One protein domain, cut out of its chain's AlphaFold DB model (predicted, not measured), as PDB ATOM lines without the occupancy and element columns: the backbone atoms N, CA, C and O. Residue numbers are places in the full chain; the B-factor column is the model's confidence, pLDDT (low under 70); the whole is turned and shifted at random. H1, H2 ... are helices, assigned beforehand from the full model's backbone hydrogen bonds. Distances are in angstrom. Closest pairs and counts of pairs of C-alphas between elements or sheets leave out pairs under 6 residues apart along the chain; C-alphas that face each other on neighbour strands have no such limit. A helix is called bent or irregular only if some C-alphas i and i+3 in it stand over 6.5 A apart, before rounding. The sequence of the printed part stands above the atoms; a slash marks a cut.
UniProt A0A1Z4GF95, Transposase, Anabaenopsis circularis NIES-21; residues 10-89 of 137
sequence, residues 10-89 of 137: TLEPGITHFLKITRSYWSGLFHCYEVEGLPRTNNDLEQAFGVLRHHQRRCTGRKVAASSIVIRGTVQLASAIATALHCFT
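AT A GLANCE: This is residues 10 to 89 of the 137 residues of the protein "Transposase" of Anabaenopsis circularis NIES-21 (UniProt A0A1Z4GF95). A long helical arm, H1, sticks out from a small body in which two helices, H2 and H3, cross steeply as an X. Residues 10 to 29, of which 12 to 28 belong to H1, stand free, and the stretch of residues 29 to 41, with no named element, leads from this arm into the body. The printed part has 80 residues with three named helices, in the order H1, H2, H3, and no named strand; its class is all helix. The whole is loose, with a radius of gyration of the C-alphas of 16.1 A, and elongated, spanning 52 by 30 by 21 A, the free arm making much of the length.

IN THESE COORDINATES: H1 is residues 12 to 28 and begins with C-alpha 12 at (67.810, 147.574, 180.411); it is 25.0 A from first to last C-alpha. It is irregular: the C-alphas of Ser 24 and Ser 27 are 7.6 A apart. H2, the longest helix by residues, is residues 42 to 60, with C-alpha 42 at (93.341, 152.113, 189.918), and measures 26.4 A. H3 is residues 68 to 85 and measures 23.4 A, ending with C-alpha 85 at (103.415, 157.405, 203.417). H3 is irregular too, with the C-alphas of Ile 71 and Thr 74 7.8 A apart, and it has a kink of 56 degrees near residue 75.

HOW THE PARTS SIT: H1 touches no helix: it is apart from H2 and from H3. H2 and H3 touch, with 8 pairs of C-alphas within 8 A. H2 touches H3 with residues 48 to 52 alone, and H3 touches H2 with residues 76 to 81 alone. Their closest C-alphas are those of Leu 52 and Ala 80, 5.9 A apart, and their centres are 9.2 A apart. Their lines stand at a steep tilt of 69.8 degrees, only just short of about perpendicular, and they run opposite ways. In H2 every O i to N i+4 pair is within hydrogen-bond range; in H1 11 of 13 such pairs are, and in H3 12 of 14.

THE WHOLE: The two C-alphas farthest apart are those of Thr 10 and Thr 89, the first and last printed residues, at 57.4 A. Without the stretch that stands free, the body has 60 residues and spans 35 by 29 by 20 A, with a radius of gyration of 12.1 A. The link from H1 to H2, 13 residues, is long; the link from H2 to H3, 7 residues, is short but not tight. The printed part has no cut. The mean pLDDT of the printed part is 87.6, and no printed residue is under 70.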
ATOM      1  N   THR A  10      67.426 145.292 175.350       83.31
ATOM      2  CA  THR A  10      68.319 144.197 175.793       83.31
ATOM      3  C   THR A  10      69.349 144.605 176.855       83.31
ATOM      4  O   THR A  10      69.903 143.755 177.547       83.31
ATOM      5  N   LEU A  11      69.626 145.901 176.987       86.06
ATOM      6  CA  LEU A  11      70.579 146.494 177.929       86.06
ATOM      7  C   LEU A  11      69.914 146.994 179.220       86.06
ATOM      8  O   LEU A  11      70.623 147.313 180.173       86.06
ATOM      9  N   GLU A  12      68.581 147.060 179.275       88.81
ATOM     10  CA  GLU A  12      67.810 147.574 180.411       88.81
ATOM     11  C   GLU A  12      68.204 146.902 181.737       88.81
ATOM     12  O   GLU A  12      68.516 147.639 182.680       88.81
ATOM     13  N   PRO A  13      68.368 145.562 181.815       91.25
ATOM     14  CA  PRO A  13      68.814 144.920 183.048       91.25
ATOM     15  C   PRO A  13      70.228 145.352 183.459       91.25
ATOM     16  O   PRO A  13      70.502 145.566 184.641       91.25
ATOM     17  N   GLY A  14      71.124 145.523 182.481       92.56
ATOM     18  CA  GLY A  14      72.498 145.971 182.703       92.56
ATOM     19  C   GLY A  14      72.565 147.413 183.203       92.56
ATOM     20  O   GLY A  14      73.271 147.698 184.169       92.56
ATOM     21  N   ILE A  15      71.778 148.314 182.611       92.75
ATOM     22  CA  ILE A  15      71.688 149.721 183.028       92.75
ATOM     23  C   ILE A  15      71.072 149.822 184.425       92.75
ATOM     24  O   ILE A  15      71.596 150.538 185.281       92.75
ATOM     25  N   THR A  16      69.997 149.079 184.691       94.31
ATOM     26  CA  THR A  16      69.363 149.031 186.011       94.31
ATOM     27  C   THR A  16      70.340 148.509 187.070       94.31
ATOM     28  O   THR A  16      70.445 149.096 188.152       94.31
ATOM     29  N   HIS A  17      71.117 147.469 186.755       93.94
ATOM     30  CA  HIS A  17      72.155 146.962 187.650       93.94
ATOM     31  C   HIS A  17      73.274 147.986 187.882       93.94
ATOM     32  O   HIS A  17      73.630 148.242 189.032       93.94
ATOM     33  N   PHE A  18      73.778 148.619 186.821       93.88
ATOM     34  CA  PHE A  18      74.810 149.650 186.913       93.88
ATOM     35  C   PHE A  18      74.367 150.799 187.825       93.88
ATOM     36  O   PHE A  18      75.036 151.090 188.811       93.88
ATOM     37  N   LEU A  19      73.184 151.375 187.583       94.81
ATOM     38  CA  LEU A  19      72.647 152.466 188.402       94.81
ATOM     39  C   LEU A  19      72.451 152.059 189.867       94.81
ATOM     40  O   LEU A  19      72.714 152.860 190.767       94.81
ATOM     41  N   LYS A  20      72.002 150.824 190.121       95.56
ATOM     42  CA  LYS A  20      71.877 150.285 191.482       95.56
ATOM     43  C   LYS A  20      73.236 150.250 192.181       95.56
ATOM     44  O   LYS A  20      73.352 150.749 193.298       95.56
ATOM     45  N   ILE A  21      74.241 149.662 191.538       94.62
ATOM     46  CA  ILE A  21      75.585 149.526 192.102       94.62
ATOM     47  C   ILE A  21      76.212 150.906 192.314       94.62
ATOM     48  O   ILE A  21      76.642 151.202 193.425       94.62
ATOM     49  N   THR A  22      76.165 151.797 191.320       92.44
ATOM     50  CA  THR A  22      76.685 153.166 191.444       92.44
ATOM     51  C   THR A  22      76.058 153.911 192.620       92.44
ATOM     52  O   THR A  22      76.783 154.532 193.388       92.44
ATOM     53  N   ARG A  23      74.735 153.816 192.822       92.44
ATOM     54  CA  ARG A  23      74.068 154.432 193.984       92.44
ATOM     55  C   ARG A  23      74.506 153.811 195.304       92.44
ATOM     56  O   ARG A  23      74.741 154.539 196.258       92.44
ATOM     57  N   SER A  24      74.624 152.486 195.355       92.56
ATOM     58  CA  SER A  24      75.031 151.771 196.568       92.56
ATOM     59  C   SER A  24      76.441 152.139 197.023       92.56
ATOM     60  O   SER A  24      76.696 152.149 198.222       92.56
ATOM     61  N   TYR A  25      77.347 152.415 196.084       88.56
ATOM     62  CA  TYR A  25      78.724 152.809 196.383       88.56
ATOM     63  C   TYR A  25      78.933 154.325 196.386       88.56
ATOM     64  O   TYR A  25      80.032 154.762 196.706       88.56
ATOM     65  N   TRP A  26      77.908 155.124 196.061       88.44
ATOM     66  CA  TRP A  26      78.040 156.563 195.812       88.44
ATOM     67  C   TRP A  26      78.757 157.306 196.934       88.44
ATOM     68  O   TRP A  26      79.659 158.086 196.656       88.44
ATOM     69  N   SER A  27      78.403 157.019 198.189       87.50
ATOM     70  CA  SER A  27      79.014 157.666 199.353       87.50
ATOM     71  C   SER A  27      80.511 157.408 199.485       87.50
ATOM     72  O   SER A  27      81.170 158.200 200.135       87.50
ATOM     73  N   GLY A  28      81.026 156.319 198.904       82.44
ATOM     74  CA  GLY A  28      82.436 155.938 198.943       82.44
ATOM     75  C   GLY A  28      83.196 156.185 197.638       82.44
ATOM     76  O   GLY A  28      84.404 155.948 197.582       82.44
ATOM     77  N   LEU A  29      82.514 156.616 196.573       83.75
ATOM     78  CA  LEU A  29      83.161 156.947 195.308       83.75
ATOM     79  C   LEU A  29      83.906 158.279 195.449       83.75
ATOM     80  O   LEU A  29      83.415 159.216 196.063       83.75
ATOM     81  N   PHE A  30      85.088 158.368 194.839       83.75
ATOM     82  CA  PHE A  30      85.863 159.609 194.714       83.75
ATOM     83  C   PHE A  30      86.389 160.250 196.013       83.75
ATOM     84  O   PHE A  30      86.946 161.345 195.953       83.75
ATOM     85  N   HIS A  31      86.361 159.552 197.155       87.19
ATOM     86  CA  HIS A  31      87.034 160.014 198.383       87.19
ATOM     87  C   HIS A  31      88.529 160.311 198.203       87.19
ATOM     88  O   HIS A  31      89.119 161.010 199.020       87.19
ATOM     89  N   CYS A  32      89.160 159.829 197.129       87.12
ATOM     90  CA  CYS A  32      90.551 160.137 196.800       87.12
ATOM     91  C   CYS A  32      90.806 161.621 196.467       87.12
ATOM     92  O   CYS A  32      91.964 162.048 196.400       87.12
ATOM     93  N   TYR A  33      89.747 162.412 196.268       88.25
ATOM     94  CA  TYR A  33      89.841 163.869 196.169       88.25
ATOM     95  C   TYR A  33      89.720 164.581 197.520       88.25
ATOM     96  O   TYR A  33      90.219 165.693 197.649       88.25
ATOM     97  N   GLU A  34      89.093 163.949 198.512       89.25
ATOM     98  CA  GLU A  34      88.829 164.538 199.834       89.25
ATOM     99  C   GLU A  34      89.863 164.111 200.879       89.25
ATOM    100  O   GLU A  34      90.198 164.875 201.780       89.25
ATOM    101  N   VAL A  35      90.374 162.883 200.764       86.50
ATOM    102  CA  VAL A  35      91.301 162.280 201.721       86.50
ATOM    103  C   VAL A  35      92.712 162.322 201.156       86.50
ATOM    104  O   VAL A  35      93.037 161.633 200.184       86.50
ATOM    105  N   GLU A  36      93.563 163.123 201.788       85.81
ATOM    106  CA  GLU A  36      94.986 163.172 201.465       85.81
ATOM    107  C   GLU A  36      95.642 161.794 201.656       85.81
ATOM    108  O   GLU A  36      95.341 161.057 202.595       85.81
ATOM    109  N   GLY A  37      96.519 161.419 200.723       84.06
ATOM    110  CA  GLY A  37      97.213 160.129 200.743       84.06
ATOM    111  C   GLY A  37      96.388 158.934 200.251       84.06
ATOM    112  O   GLY A  37      96.948 157.851 200.076       84.06
ATOM    113  N   LEU A  38      95.088 159.095 199.970       86.88
ATOM    114  CA  LEU A  38      94.297 158.014 199.388       86.88
ATOM    115  C   LEU A  38      94.626 157.855 197.885       86.88
ATOM    116  O   LEU A  38      94.581 158.841 197.143       86.88
ATOM    117  N   PRO A  39      94.929 156.633 197.403       88.50
ATOM    118  CA  PRO A  39      95.263 156.391 196.001       88.50
ATOM    119  C   PRO A  39      94.190 156.904 195.028       88.50
ATOM    120  O   PRO A  39      93.009 156.576 195.155       88.50
ATOM    121  N   ARG A  40      94.608 157.708 194.042       89.12
ATOM    122  CA  ARG A  40      93.700 158.351 193.074       89.12
ATOM    123  C   ARG A  40      93.445 157.512 191.830       89.12
ATOM    124  O   ARG A  40      92.401 157.673 191.203       89.12
ATOM    125  N   THR A  41      94.382 156.639 191.466       90.12
ATOM    126  CA  THR A  41      94.264 155.784 190.283       90.12
ATOM    127  C   THR A  41      94.039 154.328 190.666       90.12
ATOM    128  O   THR A  41      94.405 153.882 191.755       90.12
ATOM    129  N   ASN A  42      93.464 153.557 189.738       88.31
ATOM    130  CA  ASN A  42      93.341 152.113 189.918       88.31
ATOM    131  C   ASN A  42      94.718 151.446 190.085       88.31
ATOM    132  O   ASN A  42      94.862 150.554 190.912       88.31
ATOM    133  N   ASN A  43      95.743 151.920 189.367       92.25
ATOM    134  CA  ASN A  43      97.103 151.392 189.488       92.25
ATOM    135  C   ASN A  43      97.667 151.604 190.900       92.25
ATOM    136  O   ASN A  43      98.227 150.678 191.483       92.25
ATOM    137  N   ASP A  44      97.472 152.790 191.476       89.12
ATOM    138  CA  ASP A  44      97.942 153.095 192.832       89.12
ATOM    139  C   ASP A  44      97.182 152.267 193.886       89.12
ATOM    140  O   ASP A  44      97.773 151.771 194.850       89.12
ATOM    141  N   LEU A  45      95.876 152.044 193.687       88.38
ATOM    142  CA  LEU A  45      95.086 151.130 194.522       88.38
ATOM    143  C   LEU A  45      95.602 149.689 194.419       88.38
ATOM    144  O   LEU A  45      95.789 149.017 195.437       88.38
ATOM    145  N   GLU A  46      95.865 149.204 193.205       91.31
ATOM    146  CA  GLU A  46      96.422 147.871 192.970       91.31
ATOM    147  C   GLU A  46      97.795 147.698 193.626       91.31
ATOM    148  O   GLU A  46      98.056 146.640 194.216       91.31
ATOM    149  N   GLN A  47      98.638 148.735 193.594       90.12
ATOM    150  CA  GLN A  47      99.910 148.768 194.313       90.12
ATOM    151  C   GLN A  47      99.705 148.680 195.829       90.12
ATOM    152  O   GLN A  47     100.320 147.821 196.467       90.12
ATOM    153  N   ALA A  48      98.795 149.471 196.410       88.69
ATOM    154  CA  ALA A  48      98.481 149.414 197.841       88.69
ATOM    155  C   ALA A  48      97.988 148.017 198.268       88.69
ATOM    156  O   ALA A  48      98.451 147.448 199.263       88.69
ATOM    157  N   PHE A  49      97.114 147.392 197.470       88.44
ATOM    158  CA  PHE A  49      96.706 146.007 197.703       88.44
ATOM    159  C   PHE A  49      97.866 145.015 197.533       88.44
ATOM    160  O   PHE A  49      97.921 144.001 198.235       88.44
ATOM    161  N   GLY A  50      98.792 145.278 196.612       89.12
ATOM    162  CA  GLY A  50     100.017 144.505 196.419       89.12
ATOM    163  C   GLY A  50     100.901 144.502 197.663       89.12
ATOM    164  O   GLY A  50     101.281 143.425 198.131       89.12
ATOM    165  N   VAL A  51     101.143 145.679 198.239       87.88
ATOM    166  CA  VAL A  51     101.882 145.866 199.497       87.88
ATOM    167  C   VAL A  51     101.205 145.103 200.634       87.88
ATOM    168  O   VAL A  51     101.847 144.286 201.301       87.88
ATOM    169  N   LEU A  52      99.887 145.259 200.801       88.31
ATOM    170  CA  LEU A  52      99.129 144.524 201.815       88.31
ATOM    171  C   LEU A  52      99.280 143.000 201.656       88.31
ATOM    172  O   LEU A  52      99.599 142.300 202.620       88.31
ATOM    173  N   ARG A  53      99.092 142.467 200.441       88.31
ATOM    174  CA  ARG A  53      99.261 141.028 200.163       88.31
ATOM    175  C   ARG A  53     100.689 140.559 200.432       88.31
ATOM    176  O   ARG A  53     100.876 139.450 200.934       88.31
ATOM    177  N   HIS A  54     101.687 141.385 200.119       87.75
ATOM    178  CA  HIS A  54     103.087 141.090 200.397       87.75
ATOM    179  C   HIS A  54     103.343 140.966 201.905       87.75
ATOM    180  O   HIS A  54     103.846 139.932 202.351       87.75
ATOM    181  N   HIS A  55     102.927 141.956 202.702       85.31
ATOM    182  CA  HIS A  55     103.062 141.908 204.162       85.31
ATOM    183  C   HIS A  55     102.345 140.699 204.761       85.31
ATOM    184  O   HIS A  55     102.924 139.969 205.565       85.31
ATOM    185  N   GLN A  56     101.120 140.415 204.318       86.06
ATOM    186  CA  GLN A  56     100.393 139.242 204.793       86.06
ATOM    187  C   GLN A  56     101.109 137.933 204.485       86.06
ATOM    188  O   GLN A  56     101.147 137.046 205.342       86.06
ATOM    189  N   ARG A  57     101.703 137.800 203.295       87.88
ATOM    190  CA  ARG A  57     102.489 136.618 202.943       87.88
ATOM    191  C   ARG A  57     103.715 136.478 203.840       87.88
ATOM    192  O   ARG A  57     103.987 135.369 204.283       87.88
ATOM    193  N   ARG A  58     104.411 137.575 204.159       88.25
ATOM    194  CA  ARG A  58     105.560 137.545 205.081       88.25
ATOM    195  C   ARG A  58     105.163 137.145 206.501       88.25
ATOM    196  O   ARG A  58     105.876 136.368 207.120       88.25
ATOM    197  N   CYS A  59     104.032 137.638 207.001       85.25
ATOM    198  CA  CYS A  59     103.580 137.333 208.360       85.25
ATOM    199  C   CYS A  59     102.940 135.942 208.495       85.25
ATOM    200  O   CYS A  59     103.014 135.345 209.561       85.25
ATOM    201  N   THR A  60     102.265 135.440 207.455       84.25
ATOM    202  CA  THR A  60     101.441 134.215 207.550       84.25
ATOM    203  C   THR A  60     101.940 133.043 206.707       84.25
ATOM    204  O   THR A  60     101.402 131.945 206.826       84.25
ATOM    205  N   GLY A  61     102.894 133.265 205.800       88.19
ATOM    206  CA  GLY A  61     103.362 132.276 204.823       88.19
ATOM    207  C   GLY A  61     102.362 131.951 203.703       88.19
ATOM    208  O   GLY A  61     102.678 131.182 202.797       88.19
ATOM    209  N   ARG A  62     101.150 132.519 203.714       83.25
ATOM    210  CA  ARG A  62     100.098 132.159 202.751       83.25
ATOM    211  C   ARG A  62     100.242 132.922 201.435       83.25
ATOM    212  O   ARG A  62     100.336 134.148 201.408       83.25
ATOM    213  N   LYS A  63     100.206 132.193 200.312       83.06
ATOM    214  CA  LYS A  63     100.211 132.791 198.963       83.06
ATOM    215  C   LYS A  63      98.917 133.551 198.671       83.06
ATOM    216  O   LYS A  63      98.974 134.614 198.050       83.06
ATOM    217  N   VAL A  64      97.792 132.990 199.109       83.19
ATOM    218  CA  VAL A  64      96.441 133.525 198.911       83.19
ATOM    219  C   VAL A  64      96.088 134.472 200.053       83.19
ATOM    220  O   VAL A  64      96.425 134.206 201.208       83.19
ATOM    221  N   ALA A  65      95.393 135.559 199.710       73.25
ATOM    222  CA  ALA A  65      94.793 136.488 200.656       73.25
ATOM    223  C   ALA A  65      94.022 135.728 201.745       73.25
ATOM    224  O   ALA A  65      93.123 134.936 201.454       73.25
ATOM    225  N   ALA A  66      94.385 135.950 203.008       75.12
ATOM    226  CA  ALA A  66      93.699 135.303 204.112       75.12
ATOM    227  C   ALA A  66      92.268 135.850 204.237       75.12
ATOM    228  O   ALA A  66      92.013 137.031 204.001       75.12
ATOM    229  N   SER A  67      91.338 135.012 204.703       75.44
ATOM    230  CA  SER A  67      89.960 135.428 205.009       75.44
ATOM    231  C   SER A  67      89.886 136.574 206.026       75.44
ATOM    232  O   SER A  67      88.884 137.281 206.088       75.44
ATOM    233  N   SER A  68      90.964 136.805 206.785       76.69
ATOM    234  CA  SER A  68      91.114 137.955 207.673       76.69
ATOM    235  C   SER A  68      91.086 139.302 206.947       76.69
ATOM    236  O   SER A  68      90.697 140.270 207.590       76.69
ATOM    237  N   ILE A  69      91.398 139.385 205.643       81.81
ATOM    238  CA  ILE A  69      91.213 140.623 204.855       81.81
ATOM    239  C   ILE A  69      89.742 141.032 204.825       81.81
ATOM    240  O   ILE A  69      89.435 142.211 204.880       81.81
ATOM    241  N   VAL A  70      88.810 140.083 204.791       81.81
ATOM    242  CA  VAL A  70      87.378 140.424 204.759       81.81
ATOM    243  C   VAL A  70      86.936 141.064 206.077       81.81
ATOM    244  O   VAL A  70      86.073 141.928 206.094       81.81
ATOM    245  N   ILE A  71      87.551 140.652 207.187       84.56
ATOM    246  CA  ILE A  71      87.189 141.114 208.531       84.56
ATOM    247  C   ILE A  71      87.953 142.389 208.900       84.56
ATOM    248  O   ILE A  71      87.391 143.296 209.501       84.56
ATOM    249  N   ARG A  72      89.249 142.442 208.576       87.38
ATOM    250  CA  ARG A  72      90.194 143.476 209.023       87.38
ATOM    251  C   ARG A  72      90.746 144.320 207.880       87.38
ATOM    252  O   ARG A  72      91.648 145.115 208.106       87.38
ATOM    253  N   GLY A  73      90.246 144.148 206.660       85.94
ATOM    254  CA  GLY A  73      90.768 144.817 205.468       85.94
ATOM    255  C   GLY A  73      90.681 146.332 205.552       85.94
ATOM    256  O   GLY A  73      91.612 146.997 205.118       85.94
ATOM    257  N   THR A  74      89.632 146.865 206.183       85.12
ATOM    258  CA  THR A  74      89.458 148.309 206.400       85.12
ATOM    259  C   THR A  74      90.632 148.912 207.166       85.12
ATOM    260  O   THR A  74      91.211 149.898 206.723       85.12
ATOM    261  N   VAL A  75      91.057 148.274 208.260       90.19
ATOM    262  CA  VAL A  75      92.210 148.736 209.045       90.19
ATOM    263  C   VAL A  75      93.538 148.335 208.416       90.19
ATOM    264  O   VAL A  75      94.475 149.115 208.434       90.19
ATOM    265  N   GLN A  76      93.639 147.146 207.820       88.69
ATOM    266  CA  GLN A  76      94.897 146.655 207.257       88.69
ATOM    267  C   GLN A  76      95.320 147.420 206.003       88.69
ATOM    268  O   GLN A  76      96.508 147.678 205.832       88.69
ATOM    269  N   LEU A  77      94.371 147.779 205.135       87.94
ATOM    270  CA  LEU A  77      94.647 148.599 203.960       87.94
ATOM    271  C   LEU A  77      95.014 150.025 204.374       87.94
ATOM    272  O   LEU A  77      96.024 150.537 203.905       87.94
ATOM    273  N   ALA A  78      94.247 150.626 205.290       88.00
ATOM    274  CA  ALA A  78      94.554 151.951 205.821       88.00
ATOM    275  C   ALA A  78      95.940 151.983 206.482       88.00
ATOM    276  O   ALA A  78      96.724 152.881 206.202       88.00
ATOM    277  N   SER A  79      96.287 150.970 207.287       87.88
ATOM    278  CA  SER A  79      97.628 150.842 207.861       87.88
ATOM    279  C   SER A  79      98.697 150.683 206.788       87.88
ATOM    280  O   SER A  79      99.701 151.372 206.870       87.88
ATOM    281  N   ALA A  80      98.492 149.830 205.776       86.69
ATOM    282  CA  ALA A  80      99.466 149.642 204.700       86.69
ATOM    283  C   ALA A  80      99.745 150.952 203.944       86.69
ATOM    284  O   ALA A  80     100.907 151.272 203.707       86.69
ATOM    285  N   ILE A  81      98.698 151.722 203.623       87.62
ATOM    286  CA  ILE A  81      98.815 153.044 202.992       87.62
ATOM    287  C   ILE A  81      99.529 154.017 203.937       87.62
ATOM    288  O   ILE A  81     100.539 154.604 203.561       87.62
ATOM    289  N   ALA A  82      99.071 154.137 205.185       88.62
ATOM    290  CA  ALA A  82      99.644 155.063 206.158       88.62
ATOM    291  C   ALA A  82     101.134 154.792 206.410       88.62
ATOM    292  O   ALA A  82     101.929 155.723 206.417       88.62
ATOM    293  N   THR A  83     101.534 153.525 206.562       87.25
ATOM    294  CA  THR A  83     102.942 153.150 206.780       87.25
ATOM    295  C   THR A  83     103.809 153.263 205.528       87.25
ATOM    296  O   THR A  83     105.030 153.283 205.642       87.25
ATOM    297  N   ALA A  84     103.203 153.305 204.337       84.19
ATOM    298  CA  ALA A  84     103.924 153.598 203.101       84.19
ATOM    299  C   ALA A  84     104.195 155.103 202.951       84.19
ATOM    300  O   ALA A  84     105.215 155.483 202.385       84.19
ATOM    301  N   LEU A  85     103.294 155.947 203.464       86.44
ATOM    302  CA  LEU A  85     103.415 157.405 203.417       86.44
ATOM    303  C   LEU A  85     104.257 157.967 204.569       86.44
ATOM    304  O   LEU A  85     104.959 158.961 204.391       86.44
ATOM    305  N   HIS A  86     104.195 157.340 205.745       88.25
ATOM    306  CA  HIS A  86     104.796 157.858 206.968       88.25
ATOM    307  C   HIS A  86     105.454 156.760 207.808       88.25
ATOM    308  O   HIS A  86     104.934 155.653 207.963       88.25
ATOM    309  N   CYS A  87     106.583 157.102 208.427       92.12
ATOM    310  CA  CYS A  87     107.179 156.308 209.495       92.12
ATOM    311  C   CYS A  87     106.568 156.732 210.834       92.12
ATOM    312  O   CYS A  87     106.716 157.883 211.232       92.12
ATOM    313  N   PHE A  88     105.919 155.804 211.538       91.69
ATOM    314  CA  PHE A  88     105.365 156.061 212.868       91.69
ATOM    315  C   PHE A  88     106.375 155.702 213.958       91.69
ATOM    316  O   PHE A  88     106.897 154.586 213.993       91.69
ATOM    317  N   THR A  89     106.619 156.635 214.872       94.19
ATOM    318  CA  THR A  89     107.392 156.419 216.096       94.19
ATOM    319  C   THR A  89     106.490 155.954 217.243       94.19
ATOM    320  O   THR A  89     105.261 156.038 217.181       94.19
TER     321      THR A  89